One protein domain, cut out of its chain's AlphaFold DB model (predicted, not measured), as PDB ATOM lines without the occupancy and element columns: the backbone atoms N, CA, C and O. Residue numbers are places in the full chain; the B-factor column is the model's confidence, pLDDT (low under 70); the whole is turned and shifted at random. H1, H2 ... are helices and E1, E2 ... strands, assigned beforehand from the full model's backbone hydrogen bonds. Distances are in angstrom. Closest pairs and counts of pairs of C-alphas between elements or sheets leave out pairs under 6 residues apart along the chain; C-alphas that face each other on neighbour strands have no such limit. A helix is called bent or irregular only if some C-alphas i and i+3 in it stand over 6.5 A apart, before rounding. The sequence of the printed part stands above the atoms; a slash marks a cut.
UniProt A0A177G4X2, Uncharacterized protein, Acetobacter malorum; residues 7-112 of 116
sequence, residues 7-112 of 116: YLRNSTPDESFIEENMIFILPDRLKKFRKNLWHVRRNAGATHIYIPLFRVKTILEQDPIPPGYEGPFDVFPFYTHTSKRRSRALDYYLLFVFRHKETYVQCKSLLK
ATOM      1  N   TYR A   7     237.831 190.593 336.616       93.50
ATOM      2  CA  TYR A   7     238.366 190.142 337.897       93.50
ATOM      3  C   TYR A   7     239.442 189.073 337.740       93.50
ATOM      4  O   TYR A   7     239.515 188.362 336.744       93.50
ATOM      5  N   LEU A   8     240.264 188.966 338.772       93.94
ATOM      6  CA  LEU A   8     241.226 187.909 339.008       93.94
ATOM      7  C   LEU A   8     240.709 187.025 340.144       93.94
ATOM      8  O   LEU A   8     240.085 187.536 341.080       93.94
ATOM      9  N   ARG A   9     240.993 185.726 340.113       91.12
ATOM     10  CA  ARG A   9     240.613 184.784 341.177       91.12
ATOM     11  C   ARG A   9     241.847 184.054 341.686       91.12
ATOM     12  O   ARG A   9     242.668 183.633 340.883       91.12
ATOM     13  N   ASN A  10     241.997 183.926 343.001       89.25
ATOM     14  CA  ASN A  10     243.070 183.114 343.570       89.25
ATOM     15  C   ASN A  10     242.922 181.658 343.088       89.25
ATOM     16  O   ASN A  10     241.813 181.117 343.146       89.25
ATOM     17  N   SER A  11     244.022 181.048 342.641       79.25
ATOM     18  CA  SER A  11     244.060 179.649 342.187       79.25
ATOM     19  C   SER A  11     243.732 178.653 343.304       79.25
ATOM     20  O   SER A  11     243.288 177.540 343.039       79.25
ATOM     21  N   THR A  12     243.907 179.058 344.565       81.00
ATOM     22  CA  THR A  12     243.511 178.282 345.745       81.00
ATOM     23  C   THR A  12     242.449 179.070 346.521       81.00
ATOM     24  O   THR A  12     242.792 180.011 347.238       81.00
ATOM     25  N   PRO A  13     241.148 178.781 346.331       69.75
ATOM     26  CA  PRO A  13     240.082 179.507 347.011       69.75
ATOM     27  C   PRO A  13     240.035 179.159 348.503       69.75
ATOM     28  O   PRO A  13     240.166 177.996 348.874       69.75
ATOM     29  N   ASP A  14     239.762 180.156 349.343       68.56
ATOM     30  CA  ASP A  14     239.346 179.904 350.724       68.56
ATOM     31  C   ASP A  14     237.911 179.342 350.734       68.56
ATOM     32  O   ASP A  14     237.075 179.748 349.924       68.56
ATOM     33  N   GLU A  15     237.583 178.446 351.675       64.06
ATOM     34  CA  GLU A  15     236.227 177.881 351.854       64.06
ATOM     35  C   GLU A  15     235.228 178.883 352.475       64.06
ATOM     36  O   GLU A  15     234.269 178.518 353.165       64.06
ATOM     37  N   SER A  16     235.454 180.182 352.287       66.75
ATOM     38  CA  SER A  16     234.598 181.210 352.850       66.75
ATOM     39  C   SER A  16     233.279 181.302 352.089       66.75
ATOM     40  O   SER A  16     233.167 181.141 350.876       66.75
ATOM     41  N   PHE A  17     232.227 181.582 352.854       64.00
ATOM     42  CA  PHE A  17     230.878 181.696 352.323       64.00
ATOM     43  C   PHE A  17     230.709 182.893 351.359       64.00
ATOM     44  O   PHE A  17     229.831 182.879 350.497       64.00
ATOM     45  N   ILE A  18     231.526 183.937 351.517       72.25
ATOM     46  CA  ILE A  18     231.569 185.076 350.605       72.25
ATOM     47  C   ILE A  18     232.906 185.038 349.874       72.25
ATOM     48  O   ILE A  18     233.937 184.916 350.523       72.25
ATOM     49  N   GLU A  19     232.884 185.176 348.548       75.00
ATOM     50  CA  GLU A  19     234.089 185.106 347.718       75.00
ATOM     51  C   GLU A  19     235.025 186.304 347.950       75.00
ATOM     52  O   GLU A  19     234.994 187.320 347.257       75.00
ATOM     53  N   GLU A  20     235.869 186.177 348.969       81.06
ATOM     54  CA  GLU A  20     236.930 187.128 349.318       81.06
ATOM     55  C   GLU A  20     238.235 186.853 348.548       81.06
ATOM     56  O   GLU A  20     239.176 187.644 348.590       81.06
ATOM     57  N   ASN A  21     238.274 185.765 347.775       86.69
ATOM     58  CA  ASN A  21     239.413 185.320 346.975       86.69
ATOM     59  C   ASN A  21     239.492 185.968 345.576       86.69
ATOM     60  O   ASN A  21     240.299 185.544 344.744       86.69
ATOM     61  N   MET A  22     238.660 186.975 345.301       89.81
ATOM     62  CA  MET A  22     238.644 187.715 344.037       89.81
ATOM     63  C   MET A  22     239.289 189.099 344.182       89.81
ATOM     64  O   MET A  22     239.081 189.806 345.170       89.81
ATOM     65  N   ILE A  23     240.014 189.530 343.148       93.12
ATOM     66  CA  ILE A  23     240.445 190.923 342.974       93.12
ATOM     67  C   ILE A  23     239.763 191.475 341.736       93.12
ATOM     68  O   ILE A  23     239.967 190.978 340.635       93.12
ATOM     69  N   PHE A  24     238.997 192.544 341.891       93.56
ATOM     70  CA  PHE A  24     238.360 193.189 340.754       93.56
ATOM     71  C   PHE A  24     239.295 194.196 340.087       93.56
ATOM     72  O   PHE A  24     239.948 194.997 340.757       93.56
ATOM     73  N   ILE A  25     239.332 194.172 338.762       94.62
ATOM     74  CA  ILE A  25     240.071 195.120 337.938       94.62
ATOM     75  C   ILE A  25     239.093 196.217 337.535       94.62
ATOM     76  O   ILE A  25     238.138 195.981 336.791       94.62
ATOM     77  N   LEU A  26     239.311 197.414 338.072       93.75
ATOM     78  CA  LEU A  26     238.544 198.594 337.705       93.75
ATOM     79  C   LEU A  26     239.208 199.306 336.527       93.75
ATOM     80  O   LEU A  26     240.416 199.546 336.577       93.75
ATOM     81  N   PRO A  27     238.426 199.754 335.534       93.38
ATOM     82  CA  PRO A  27     238.948 200.649 334.517       93.38
ATOM     83  C   PRO A  27     239.537 201.920 335.140       93.38
ATOM     84  O   PRO A  27     238.962 202.492 336.076       93.38
ATOM     85  N   ASP A  28     240.645 202.415 334.590       93.75
ATOM     86  CA  ASP A  28     241.409 203.537 335.161       93.75
ATOM     87  C   ASP A  28     240.589 204.818 335.353       93.75
ATOM     88  O   ASP A  28     240.778 205.567 336.323       93.75
ATOM     89  N   ARG A  29     239.603 205.052 334.477       94.25
ATOM     90  CA  ARG A  29     238.668 206.185 334.590       94.25
ATOM     91  C   ARG A  29     237.904 206.193 335.920       94.25
ATOM     92  O   ARG A  29     237.504 207.255 336.395       94.25
ATOM     93  N   LEU A  30     237.745 205.035 336.564       93.88
ATOM     94  CA  LEU A  30     237.057 204.883 337.845       93.88
ATOM     95  C   LEU A  30     237.994 204.890 339.060       93.88
ATOM     96  O   LEU A  30     237.523 204.688 340.182       93.88
ATOM     97  N   LYS A  31     239.292 205.194 338.904       94.25
ATOM     98  CA  LYS A  31     240.289 205.120 339.993       94.25
ATOM     99  C   LYS A  31     239.895 205.829 341.290       94.25
ATOM    100  O   LYS A  31     240.159 205.337 342.388       94.25
ATOM    101  N   LYS A  32     239.207 206.972 341.189       94.69
ATOM    102  CA  LYS A  32     238.751 207.763 342.349       94.69
ATOM    103  C   LYS A  32     237.642 207.068 343.154       94.69
ATOM    104  O   LYS A  32     237.441 207.406 344.321       94.69
ATOM    105  N   PHE A  33     236.964 206.084 342.563       93.19
ATOM    106  CA  PHE A  33     235.837 205.357 343.148       93.19
ATOM    107  C   PHE A  33     236.196 203.942 343.601       93.19
ATOM    108  O   PHE A  33     235.315 203.232 344.074       93.19
ATOM    109  N   ARG A  34     237.471 203.529 343.549       91.19
ATOM    110  CA  ARG A  34     237.911 202.199 344.021       91.19
ATOM    111  C   ARG A  34     237.402 201.849 345.425       91.19
ATOM    112  O   ARG A  34     236.970 200.739 345.701       91.19
ATOM    113  N   LYS A  35     237.357 202.850 346.311       91.31
ATOM    114  CA  LYS A  35     236.896 202.719 347.705       91.31
ATOM    115  C   LYS A  35     235.381 202.539 347.851       91.31
ATOM    116  O   LYS A  35     234.903 202.296 348.956       91.31
ATOM    117  N   ASN A  36     234.635 202.749 346.774       93.19
ATOM    118  CA  ASN A  36     233.182 202.750 346.760       93.19
ATOM    119  C   ASN A  36     232.606 201.411 346.308       93.19
ATOM    120  O   ASN A  36     231.389 201.308 346.303       93.19
ATOM    121  N   LEU A  37     233.417 200.414 345.948       92.50
ATOM    122  CA  LEU A  37     232.925 199.110 345.521       92.50
ATOM    123  C   LEU A  37     232.809 198.130 346.702       92.50
ATOM    124  O   LEU A  37     233.781 197.877 347.418       92.50
ATOM    125  N   TRP A  38     231.607 197.589 346.907       91.56
ATOM    126  CA  TRP A  38     231.257 196.768 348.066       91.56
ATOM    127  C   TRP A  38     230.509 195.513 347.672       91.56
ATOM    128  O   TRP A  38     229.611 195.545 346.828       91.56
ATOM    129  N   HIS A  39     230.815 194.438 348.387       88.44
ATOM    130  CA  HIS A  39     229.943 193.288 348.438       88.44
ATOM    131  C   HIS A  39     228.818 193.596 349.431       88.44
ATOM    132  O   HIS A  39     229.059 193.983 350.580       88.44
ATOM    133  N   VAL A  40     227.576 193.467 348.981       87.50
ATOM    134  CA  VAL A  40     226.378 193.806 349.748       87.50
ATOM    135  C   VAL A  40     225.438 192.608 349.825       87.50
ATOM    136  O   VAL A  40     225.431 191.731 348.963       87.50
ATOM    137  N   ARG A  41     224.581 192.606 350.844       85.44
ATOM    138  CA  ARG A  41     223.449 191.687 350.965       85.44
ATOM    139  C   ARG A  41     222.151 192.431 350.697       85.44
ATOM    140  O   ARG A  41     221.910 193.465 351.320       85.44
ATOM    141  N   ARG A  42     221.283 191.884 349.843       83.06
ATOM    142  CA  ARG A  42     219.899 192.364 349.728       83.06
ATOM    143  C   ARG A  42     219.042 191.717 350.811       83.06
ATOM    144  O   ARG A  42     219.073 190.504 351.009       83.06
ATOM    145  N   ASN A  43     218.259 192.524 351.522       74.88
ATOM    146  CA  ASN A  43     217.238 192.003 352.422       74.88
ATOM    147  C   ASN A  43     215.965 191.651 351.630       74.88
ATOM    148  O   ASN A  43     215.429 192.484 350.895       74.88
ATOM    149  N   ALA A  44     215.472 190.424 351.801       69.25
ATOM    150  CA  ALA A  44     214.247 189.921 351.172       69.25
ATOM    151  C   ALA A  44     212.958 190.302 351.943       69.25
ATOM    152  O   ALA A  44     211.910 189.705 351.722       69.25
ATOM    153  N   GLY A  45     213.032 191.249 352.886       70.75
ATOM    154  CA  GLY A  45     211.875 191.758 353.634       70.75
ATOM    155  C   GLY A  45     211.028 192.776 352.855       70.75
ATOM    156  O   GLY A  45     211.340 193.108 351.715       70.75
ATOM    157  N   ALA A  46     209.982 193.309 353.507       68.31
ATOM    158  CA  ALA A  46     209.024 194.261 352.919       68.31
ATOM    159  C   ALA A  46     209.675 195.535 352.343       68.31
ATOM    160  O   ALA A  46     209.142 196.148 351.423       68.31
ATOM    161  N   THR A  47     210.852 195.911 352.847       72.31
ATOM    162  CA  THR A  47     211.706 196.949 352.267       72.31
ATOM    163  C   THR A  47     212.967 196.305 351.694       72.31
ATOM    164  O   THR A  47     213.793 195.768 352.442       72.31
ATOM    165  N   HIS A  48     213.149 196.373 350.375       74.50
ATOM    166  CA  HIS A  48     214.394 195.950 349.738       74.50
ATOM    167  C   HIS A  48     215.510 196.950 350.058       74.50
ATOM    168  O   HIS A  48     215.570 198.034 349.486       74.50
ATOM    169  N   ILE A  49     216.395 196.576 350.983       80.38
ATOM    170  CA  ILE A  49     217.553 197.377 351.394       80.38
ATOM    171  C   ILE A  49     218.823 196.572 351.123       80.38
ATOM    172  O   ILE A  49     218.871 195.368 351.398       80.38
ATOM    173  N   TYR A  50     219.845 197.243 350.595       85.75
ATOM    174  CA  TYR A  50     221.188 196.692 350.443       85.75
ATOM    175  C   TYR A  50     222.042 197.068 351.653       85.75
ATOM    176  O   TYR A  50     222.159 198.243 351.994       85.75
ATOM    177  N   ILE A  51     222.642 196.066 352.289       86.38
ATOM    178  CA  ILE A  51     223.492 196.232 353.470       86.38
ATOM    179  C   ILE A  51     224.935 195.892 353.069       86.38
ATOM    180  O   ILE A  51     225.172 194.756 352.646       86.38
ATOM    181  N   PRO A  52     225.896 196.831 353.175       87.62
ATOM    182  CA  PRO A  52     227.311 196.543 352.946       87.62
ATOM    183  C   PRO A  52     227.827 195.484 353.912       87.62
ATOM    184  O   PRO A  52     227.569 195.564 355.111       87.62
ATOM    185  N   LEU A  53     228.557 194.503 353.384       88.62
ATOM    186  CA  LEU A  53     229.213 193.471 354.187       88.62
ATOM    187  C   LEU A  53     230.691 193.802 354.346       88.62
ATOM    188  O   LEU A  53     231.165 194.009 355.456       88.62
ATOM    189  N   PHE A  54     231.399 193.925 353.224       89.69
ATOM    190  CA  PHE A  54     232.801 194.317 353.205       89.69
ATOM    191  C   PHE A  54     233.171 195.004 351.893       89.69
ATOM    192  O   PHE A  54     232.489 194.891 350.866       89.69
ATOM    193  N   ARG A  55     234.270 195.755 351.953       90.69
ATOM    194  CA  ARG A  55     234.830 196.451 350.800       90.69
ATOM    195  C   ARG A  55     235.611 195.460 349.958       90.69
ATOM    196  O   ARG A  55     236.473 194.756 350.474       90.69
ATOM    197  N   VAL A  56     235.343 195.462 348.663       90.69
ATOM    198  CA  VAL A  56     235.985 194.541 347.732       90.69
ATOM    199  C   VAL A  56     237.424 194.963 347.453       90.69
ATOM    200  O   VAL A  56     237.741 196.155 347.414       90.69
ATOM    201  N   LYS A  57     238.310 193.980 347.270       92.38
ATOM    202  CA  LYS A  57     239.686 194.225 346.840       92.38
ATOM    203  C   LYS A  57     239.696 194.572 345.354       92.38
ATOM    204  O   LYS A  57     239.152 193.840 344.531       92.38
ATOM    205  N   THR A  58     240.315 195.698 345.020       93.88
ATOM    206  CA  THR A  58     240.361 196.215 343.650       93.88
ATOM    207  C   THR A  58     241.770 196.643 343.272       93.88
ATOM    208  O   THR A  58     242.442 197.269 344.098       93.88
ATOM    209  N   ILE A  59     242.154 196.411 342.021       95.38
ATOM    210  CA  ILE A  59     243.299 197.046 341.354       95.38
ATOM    211  C   ILE A  59     242.804 197.843 340.143       95.38
ATOM    212  O   ILE A  59     241.647 197.695 339.737       95.38
ATOM    213  N   LEU A  60     243.642 198.721 339.604       95.00
ATOM    214  CA  LEU A  60     243.374 199.398 338.339       95.00
ATOM    215  C   LEU A  60     243.860 198.557 337.157       95.00
ATOM    216  O   LEU A  60     244.699 197.678 337.319       95.00
ATOM    217  N   GLU A  61     243.342 198.838 335.968       93.38
ATOM    218  CA  GLU A  61     243.738 198.149 334.736       93.38
ATOM    219  C   GLU A  61     245.227 198.323 334.397       93.38
ATOM    220  O   GLU A  61     245.868 197.369 333.963       93.38
ATOM    221  N   GLN A  62     245.795 199.500 334.665       93.62
ATOM    222  CA  GLN A  62     247.232 199.754 334.525       93.62
ATOM    223  C   GLN A  62     248.107 199.112 335.623       93.62
ATOM    224  O   GLN A  62     249.332 199.094 335.489       93.62
ATOM    225  N   ASP A  63     247.520 198.667 336.742       94.50
ATOM    226  CA  ASP A  63     248.292 198.114 337.855       94.50
ATOM    227  C   ASP A  63     248.779 196.693 337.502       94.50
ATOM    228  O   ASP A  63     248.056 195.926 336.859       94.50
ATOM    229  N   PRO A  64     249.986 196.285 337.938       93.38
ATOM    230  CA  PRO A  64     250.475 194.937 337.677       93.38
ATOM    231  C   PRO A  64     249.595 193.879 338.359       93.38
ATOM    232  O   PRO A  64     249.179 194.035 339.510       93.38
ATOM    233  N   ILE A  65     249.365 192.765 337.659       92.19
ATOM    234  CA  ILE A  65     248.622 191.616 338.186       92.19
ATOM    235  C   ILE A  65     249.433 190.965 339.324       92.19
ATOM    236  O   ILE A  65     250.580 190.570 339.101       92.19
ATOM    237  N   PRO A  66     248.868 190.826 340.540       91.38
ATOM    238  CA  PRO A  66     249.541 190.132 341.631       91.38
ATOM    239  C   PRO A  66     249.781 188.650 341.296       91.38
ATOM    240  O   PRO A  66     248.905 188.015 340.703       91.38
ATOM    241  N   PRO A  67     250.916 188.059 341.712       90.94
ATOM    242  CA  PRO A  67     251.159 186.633 341.518       90.94
ATOM    243  C   PRO A  67     250.140 185.781 342.292       90.94
ATOM    244  O   PRO A  67     249.616 186.208 343.322       90.94
ATOM    245  N   GLY A  68     249.890 184.557 341.814       90.81
ATOM    246  CA  GLY A  68     248.970 183.604 342.456       90.81
ATOM    247  C   GLY A  68     247.489 183.797 342.109       90.81
ATOM    248  O   GLY A  68     246.631 183.215 342.765       90.81
ATOM    249  N   TYR A  69     247.181 184.605 341.092       92.25
ATOM    250  CA  TYR A  69     245.820 184.787 340.597       92.25
ATOM    251  C   TYR A  69     245.683 184.360 339.133       92.25
ATOM    252  O   TYR A  69     246.581 184.574 338.322       92.25
ATOM    253  N   GLU A  70     244.523 183.805 338.804       91.81
ATOM    254  CA  GLU A  70     244.089 183.437 337.459       91.81
ATOM    255  C   GLU A  70     243.154 184.508 336.873       91.81
ATOM    256  O   GLU A  70     242.489 185.240 337.615       91.81
ATOM    257  N   GLY A  71     243.080 184.577 335.540       91.38
ATOM    258  CA  GLY A  71     242.260 185.535 334.790       91.38
ATOM    259  C   GLY A  71     243.092 186.445 333.865       91.38
ATOM    260  O   GLY A  71     244.212 186.077 333.508       91.38
ATOM    261  N   PRO A  72     242.576 187.630 333.472       92.62
ATOM    262  CA  PRO A  72     241.318 188.231 333.918       92.62
ATOM    263  C   PRO A  72     240.071 187.565 333.315       92.62
ATOM    264  O   PRO A  72     240.072 187.159 332.159       92.62
ATOM    265  N   PHE A  73     238.997 187.505 334.098       91.25
ATOM    266  CA  PHE A  73     237.677 187.005 333.704       91.25
ATOM    267  C   PHE A  73     236.656 188.147 333.626       91.25
ATOM    268  O   PHE A  73     236.779 189.142 334.349       91.25
ATOM    269  N   ASP A  74     235.629 187.988 332.795       88.56
ATOM    270  CA  ASP A  74     234.578 188.993 332.623       88.56
ATOM    271  C   ASP A  74     233.609 189.032 333.812       88.56
ATOM    272  O   ASP A  74     233.176 188.000 334.332       88.56
ATOM    273  N   VAL A  75     233.230 190.240 334.244       83.06
ATOM    274  CA  VAL A  75     232.195 190.432 335.269       83.06
ATOM    275  C   VAL A  75     230.829 190.503 334.602       83.06
ATOM    276  O   VAL A  75     230.471 191.500 333.980       83.06
ATOM    277  N   PHE A  76     230.002 189.483 334.811       74.88
ATOM    278  CA  PHE A  76     228.615 189.523 334.358       74.88
ATOM    279  C   PHE A  76     227.753 190.401 335.291       74.88
ATOM    280  O   PHE A  76     227.940 190.378 336.513       74.88
ATOM    281  N   PRO A  77     226.781 191.169 334.757       59.19
ATOM    282  CA  PRO A  77     226.109 192.273 335.459       59.19
ATOM    283  C   PRO A  77     225.315 191.905 336.724       59.19
ATOM    284  O   PRO A  77     224.866 192.801 337.439       59.19
ATOM    285  N   PHE A  78     225.177 190.619 337.040       60.22
ATOM    286  CA  PHE A  78     224.419 190.123 338.185       60.22
ATOM    287  C   PHE A  78     225.114 188.939 338.849       60.22
ATOM    288  O   PHE A  78     224.496 187.888 339.008       60.22
ATOM    289  N   TYR A  79     226.382 189.107 339.240       63.59
ATOM    290  CA  TYR A  79     227.056 188.161 340.130       63.59
ATOM    291  C   TYR A  79     226.201 187.946 341.387       63.59
ATOM    292  O   TYR A  79     226.211 188.761 342.307       63.59
ATOM    293  N   THR A  80     225.377 186.901 341.351       56.66
ATOM    294  CA  THR A  80     224.359 186.560 342.337       56.66
ATOM    295  C   THR A  80     224.660 185.150 342.785       56.66
ATOM    296  O   THR A  80     224.244 184.171 342.176       56.66
ATOM    297  N   HIS A  81     225.420 185.037 343.868       61.12
ATOM    298  CA  HIS A  81     225.501 183.771 344.577       61.12
ATOM    299  C   HIS A  81     224.288 183.665 345.483       61.12
ATOM    300  O   HIS A  81     224.148 184.432 346.433       61.12
ATOM    301  N   THR A  82     223.385 182.735 345.184       54.88
ATOM    302  CA  THR A  82     222.264 182.444 346.075       54.88
ATOM    303  C   THR A  82     222.703 181.408 347.094       54.88
ATOM    304  O   THR A  82     222.894 180.239 346.758       54.88
ATOM    305  N   SER A  83     222.817 181.806 348.357       55.31
ATOM    306  CA  SER A  83     222.983 180.838 349.437       55.31
ATOM    307  C   SER A  83     221.662 180.522 350.085       55.31
ATOM    308  O   SER A  83     220.939 181.414 350.539       55.31
ATOM    309  N   LYS A  84     221.349 179.230 350.148       53.50
ATOM    310  CA  LYS A  84     220.173 178.728 350.846       53.50
ATOM    311  C   LYS A  84     220.567 178.395 352.283       53.50
ATOM    312  O   LYS A  84     221.119 177.332 352.546       53.50
ATOM    313  N   ARG A  85     220.243 179.271 353.239       54.56
ATOM    314  CA  ARG A  85     220.092 178.844 354.645       54.56
ATOM    315  C   ARG A  85     218.642 178.426 354.878       54.56
ATOM    316  O   ARG A  85     217.756 178.958 354.216       54.56
ATOM    317  N   ARG A  86     218.416 177.497 355.823       55.72
ATOM    318  CA  ARG A  86     217.173 176.734 356.125       55.72
ATOM    319  C   ARG A  86     215.824 177.490 356.131       55.72
ATOM    320  O   ARG A  86     214.798 176.837 356.262       55.72
ATOM    321  N   SER A  87     215.779 178.812 355.972       55.94
ATOM    322  CA  SER A  87     214.529 179.572 355.857       55.94
ATOM    323  C   SER A  87     214.507 180.712 354.828       55.94
ATOM    324  O   SER A  87     213.420 181.232 354.586       55.94
ATOM    325  N   ARG A  88     215.633 181.131 354.213       57.38
ATOM    326  CA  ARG A  88     215.673 182.236 353.222       57.38
ATOM    327  C   ARG A  88     216.854 182.096 352.254       57.38
ATOM    328  O   ARG A  88     217.976 181.845 352.694       57.38
ATOM    329  N   ALA A  89     216.606 182.317 350.960       58.50
ATOM    330  CA  ALA A  89     217.667 182.591 349.992       58.50
ATOM    331  C   ALA A  89     218.246 183.982 350.282       58.50
ATOM    332  O   ALA A  89     217.496 184.942 350.480       58.50
ATOM    333  N   LEU A  90     219.570 184.077 350.388       66.44
ATOM    334  CA  LEU A  90     220.268 185.351 350.506       66.44
ATOM    335  C   LEU A  90     220.904 185.675 349.164       66.44
ATOM    336  O   LEU A  90     221.771 184.929 348.709       66.44
ATOM    337  N   ASP A  91     220.462 186.784 348.575       73.69
ATOM    338  CA  ASP A  91     221.021 187.314 347.341       73.69
ATOM    339  C   ASP A  91     222.129 188.312 347.677       73.69
ATOM    340  O   ASP A  91     221.925 189.310 348.390       73.69
ATOM    341  N   TYR A  92     223.313 188.031 347.153       79.44
ATOM    342  CA  TYR A  92     224.490 188.868 347.297       79.44
ATOM    343  C   TYR A  92     224.809 189.569 345.986       79.44
ATOM    344  O   TYR A  92     224.567 189.023 344.914       79.44
ATOM    345  N   TYR A  93     225.316 190.796 346.088       83.44
ATOM    346  CA  TYR A  93     225.581 191.646 344.934       83.44
ATOM    347  C   TYR A  93     226.852 192.456 345.136       83.44
ATOM    348  O   TYR A  93     227.255 192.755 346.261       83.44
ATOM    349  N   LEU A  94     227.420 192.898 344.021       87.12
ATOM    350  CA  LEU A  94     228.508 193.857 343.987       87.12
ATOM    351  C   LEU A  94     227.964 195.222 343.563       87.12
ATOM    352  O   LEU A  94     227.402 195.352 342.477       87.12
ATOM    353  N   LEU A  95     228.106 196.236 344.419       88.62
ATOM    354  CA  LEU A  95     227.563 197.574 344.176       88.62
ATOM    355  C   LEU A  95     228.582 198.672 344.466       88.62
ATOM    356  O   LEU A  95     229.379 198.585 345.401       88.62
ATOM    357  N   PHE A  96     228.470 199.768 343.715       90.81
ATOM    358  CA  PHE A  96     229.059 201.035 344.122       90.81
ATOM    359  C   PHE A  96     228.159 201.738 345.148       90.81
ATOM    360  O   PHE A  96     227.018 202.084 344.844       90.81
ATOM    361  N   VAL A  97     228.681 201.983 346.351       91.69
ATOM    362  CA  VAL A  97     227.980 202.666 347.447       91.69
ATOM    363  C   VAL A  97     228.580 204.056 347.648       91.69
ATOM    364  O   VAL A  97     229.780 204.214 347.898       91.69
ATOM    365  N   PHE A  98     227.737 205.085 347.555       92.25
ATOM    366  CA  PHE A  98     228.130 206.487 347.691       92.25
ATOM    367  C   PHE A  98     227.437 207.129 348.886       92.25
ATOM    368  O   PHE A  98     226.231 206.990 349.059       92.25
ATOM    369  N   ARG A  99     228.202 207.881 349.683       91.12
ATOM    370  CA  ARG A  99     227.661 208.682 350.790       91.12
ATOM    371  C   ARG A  99     226.967 209.959 350.304       91.12
ATOM    372  O   ARG A  99     226.036 210.424 350.948       91.12
ATOM    373  N   HIS A 100     227.436 210.521 349.189       94.12
ATOM    374  CA  HIS A 100     227.000 211.815 348.665       94.12
ATOM    375  C   HIS A 100     226.551 211.694 347.206       94.12
ATOM    376  O   HIS A 100     227.145 210.944 346.421       94.12
ATOM    377  N   LYS A 101     225.504 212.444 346.847       93.69
ATOM    378  CA  LYS A 101     224.872 212.406 345.520       93.69
ATOM    379  C   LYS A 101     225.827 212.886 344.429       93.69
ATOM    380  O   LYS A 101     225.840 212.325 343.338       93.69
ATOM    381  N   GLU A 102     226.659 213.872 344.728       94.31
ATOM    382  CA  GLU A 102     227.620 214.469 343.802       94.31
ATOM    383  C   GLU A 102     228.643 213.424 343.340       94.31
ATOM    384  O   GLU A 102     228.904 213.290 342.146       94.31
ATOM    385  N   THR A 103     229.162 212.613 344.269       93.12
ATOM    386  CA  THR A 103     230.102 211.524 343.954       93.12
ATOM    387  C   THR A 103     229.447 210.449 343.089       93.12
ATOM    388  O   THR A 103     230.078 209.933 342.168       93.12
ATOM    389  N   TYR A 104     228.176 210.136 343.352       93.19
ATOM    390  CA  TYR A 104     227.411 209.216 342.513       93.19
ATOM    391  C   TYR A 104     227.260 209.751 341.082       93.19
ATOM    392  O   TYR A 104     227.521 209.018 340.130       93.19
ATOM    393  N   VAL A 105     226.885 211.023 340.917       93.94
ATOM    394  CA  VAL A 105     226.723 211.650 339.594       93.94
ATOM    395  C   VAL A 105     228.044 211.647 338.819       93.94
ATOM    396  O   VAL A 105     228.049 211.277 337.647       93.94
ATOM    397  N   GLN A 106     229.160 211.971 339.480       92.19
ATOM    398  CA  GLN A 106     230.500 211.914 338.881       92.19
ATOM    399  C   GLN A 106     230.891 210.497 338.444       92.19
ATOM    400  O   GLN A 106     231.435 210.313 337.361       92.19
ATOM    401  N   CYS A 107     230.619 209.477 339.264       92.75
ATOM    402  CA  CYS A 107     230.880 208.098 338.855       92.75
ATOM    403  C   CYS A 107     230.004 207.718 337.655       92.75
ATOM    404  O   CYS A 107     230.495 207.185 336.664       92.75
ATOM    405  N   LYS A 108     228.714 208.071 337.693       90.62
ATOM    406  CA  LYS A 108     227.760 207.762 336.623       90.62
ATOM    407  C   LYS A 108     228.164 208.350 335.270       90.62
ATOM    408  O   LYS A 108     227.963 207.680 334.260       90.62
ATOM    409  N   SER A 109     228.736 209.556 335.223       91.81
ATOM    410  CA  SER A 109     229.226 210.134 333.962       91.81
ATOM    411  C   SER A 109     230.405 209.362 333.369       91.81
ATOM    412  O   SER A 109     230.588 209.390 332.161       91.81
ATOM    413  N   LEU A 110     231.167 208.648 334.201       90.69
ATOM    414  CA  LEU A 110     232.339 207.865 333.802       90.69
ATOM    415  C   LEU A 110     232.012 206.393 333.511       90.69
ATOM    416  O   LEU A 110     232.860 205.668 333.009       90.69
ATOM    417  N   LEU A 111     230.801 205.919 333.822       85.25
ATOM    418  CA  LEU A 111     230.390 204.536 333.545       85.25
ATOM    419  C   LEU A 111     230.080 204.278 332.068       85.25
ATOM    420  O   LEU A 111     230.021 203.121 331.667       85.25
ATOM    421  N   LYS A 112     229.870 205.325 331.266       69.75
ATOM    422  CA  LYS A 112     229.622 205.168 329.834       69.75
ATOM    423  C   LYS A 112     230.963 204.989 329.118       69.75
ATOM    424  O   LYS A 112     231.819 205.855 329.291       69.75
TER     425      LYS A 112
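AT A GLANCE: This is residues 7 to 112 of the 116 residues of an uncharacterized protein of Acetobacter malorum (UniProt A0A177G4X2). Two small twisted sheets of four strands sit side by side in a flat body, joined where E4 runs on into E5 and where H1 leads straight into E3. H1 packs on the first sheet over its edge strand E5, H2 packs on H1, and in the second sheet E7 is the edge strand whose centre lies farthest of the elements from the mean of the C-alphas, 18.3 A, while its hairpin partner E8 runs from beside E7 to Phe 96, close to the last residue of H1, Asn 36. The printed part has 106 residues with two named helices and eight named strands, in the order E1 E2 H1 E3 E4 E5 E6 E7 E8 H2, and the class is mixed, helices and strands. The first sheet, in the order E5, E2, E1, E6, is mixed, and the second, in the order E4, E3, E8, E7, is antiparallel throughout. The whole is only just compact, close to loose, with a radius of gyration of the C-alphas of 15.0 A and spans of 44 by 39 by 19 A.

IN THESE COORDINATES: E1 covers residues 7 to 10 and begins with C-alpha 7 at (238.366, 190.142, 337.897). E2 covers residues 22 to 26, 12.6 A from first to last C-alpha. H1, residues 28 to 36, is 14.2 A long and irregular, with 7.9 A between C-alphas 29 and 32. E3 follows at residues 37 to 42, 15.3 A long, then E4 at residues 50 to 55, 13.6 A long. E5 has three residues, 58 to 60, and E6 covers residues 69 to 74, 14.4 A long. E7 is residues 82 to 85. E8, residues 88 to 96, is the longest strand at 24.8 A and ends with C-alpha 96 at (229.059, 201.035, 344.122). H2, residues 101 to 110, is 14.6 A long and ends with C-alpha 110 at (232.339, 207.865, 333.802).

HOW THE PARTS SIT: E1 and E2 form an antiparallel hairpin, with N 8 and O 23 2.8 A apart. E1 is also antiparallel to edge strand E6, where N 9 and O 70 are 3.0 A apart. The pairing of E2 is staggered: residues 22 to 24 pair with E1, and residues 24 to 26 pair with E5, which is parallel to E2, with N 59 and O 24 2.9 A apart. This sheet is curled like part of a barrel, the way across it turning by 94 degrees. H1 is on it at a height of 7.7 A, over E5 and along the strands, at 15 degrees to E5 on the local plane, which is fitted to 6 C-alphas, only just enough. The closest C-alphas of H1 and E5 are those of Asp 28 and Leu 60, 5.6 A apart. H1 only grazes the other sheet, with its residues 33 to 36. There E3 and E4 form a hairpin, with N 51 and O 41 2.9 A apart. E8 is staggered too: residues 92 to 96 pair with E3, with N 40 and O 93 2.8 A apart, and residues 88 to 91 pair with E7 in a hairpin, with N 90 and O 83 3.0 A apart. This sheet is strongly twisted, its C-alphas lying up to 6.7 A off its best plane. E4 runs on into E5 across two residues, at 69 degrees. H2 touches H1, at a shallow tilt of 31 degrees, opposite ways; their closest C-alphas, of Arg 29 and Leu 110, are 6.6 A apart. H2 is not on either sheet. In H1 0 of 5 O i to N i+4 pairs are within hydrogen-bond range, beside 4 of 6 O i to N i+3 pairs; in H2 5 of 6 O i to N i+4 pairs are.

THE WHOLE: The C-alphas farthest apart, those of Ala 46 and Pro 67, are 44.3 A apart. The printed part has no cut, and the link from E1 to E2, with 11 residues, is the long one. Mean pLDDT of the printed part is 83.2; 22 residues are under 70, namely 13 to 17, 44, 46, 77 to 90 and 112.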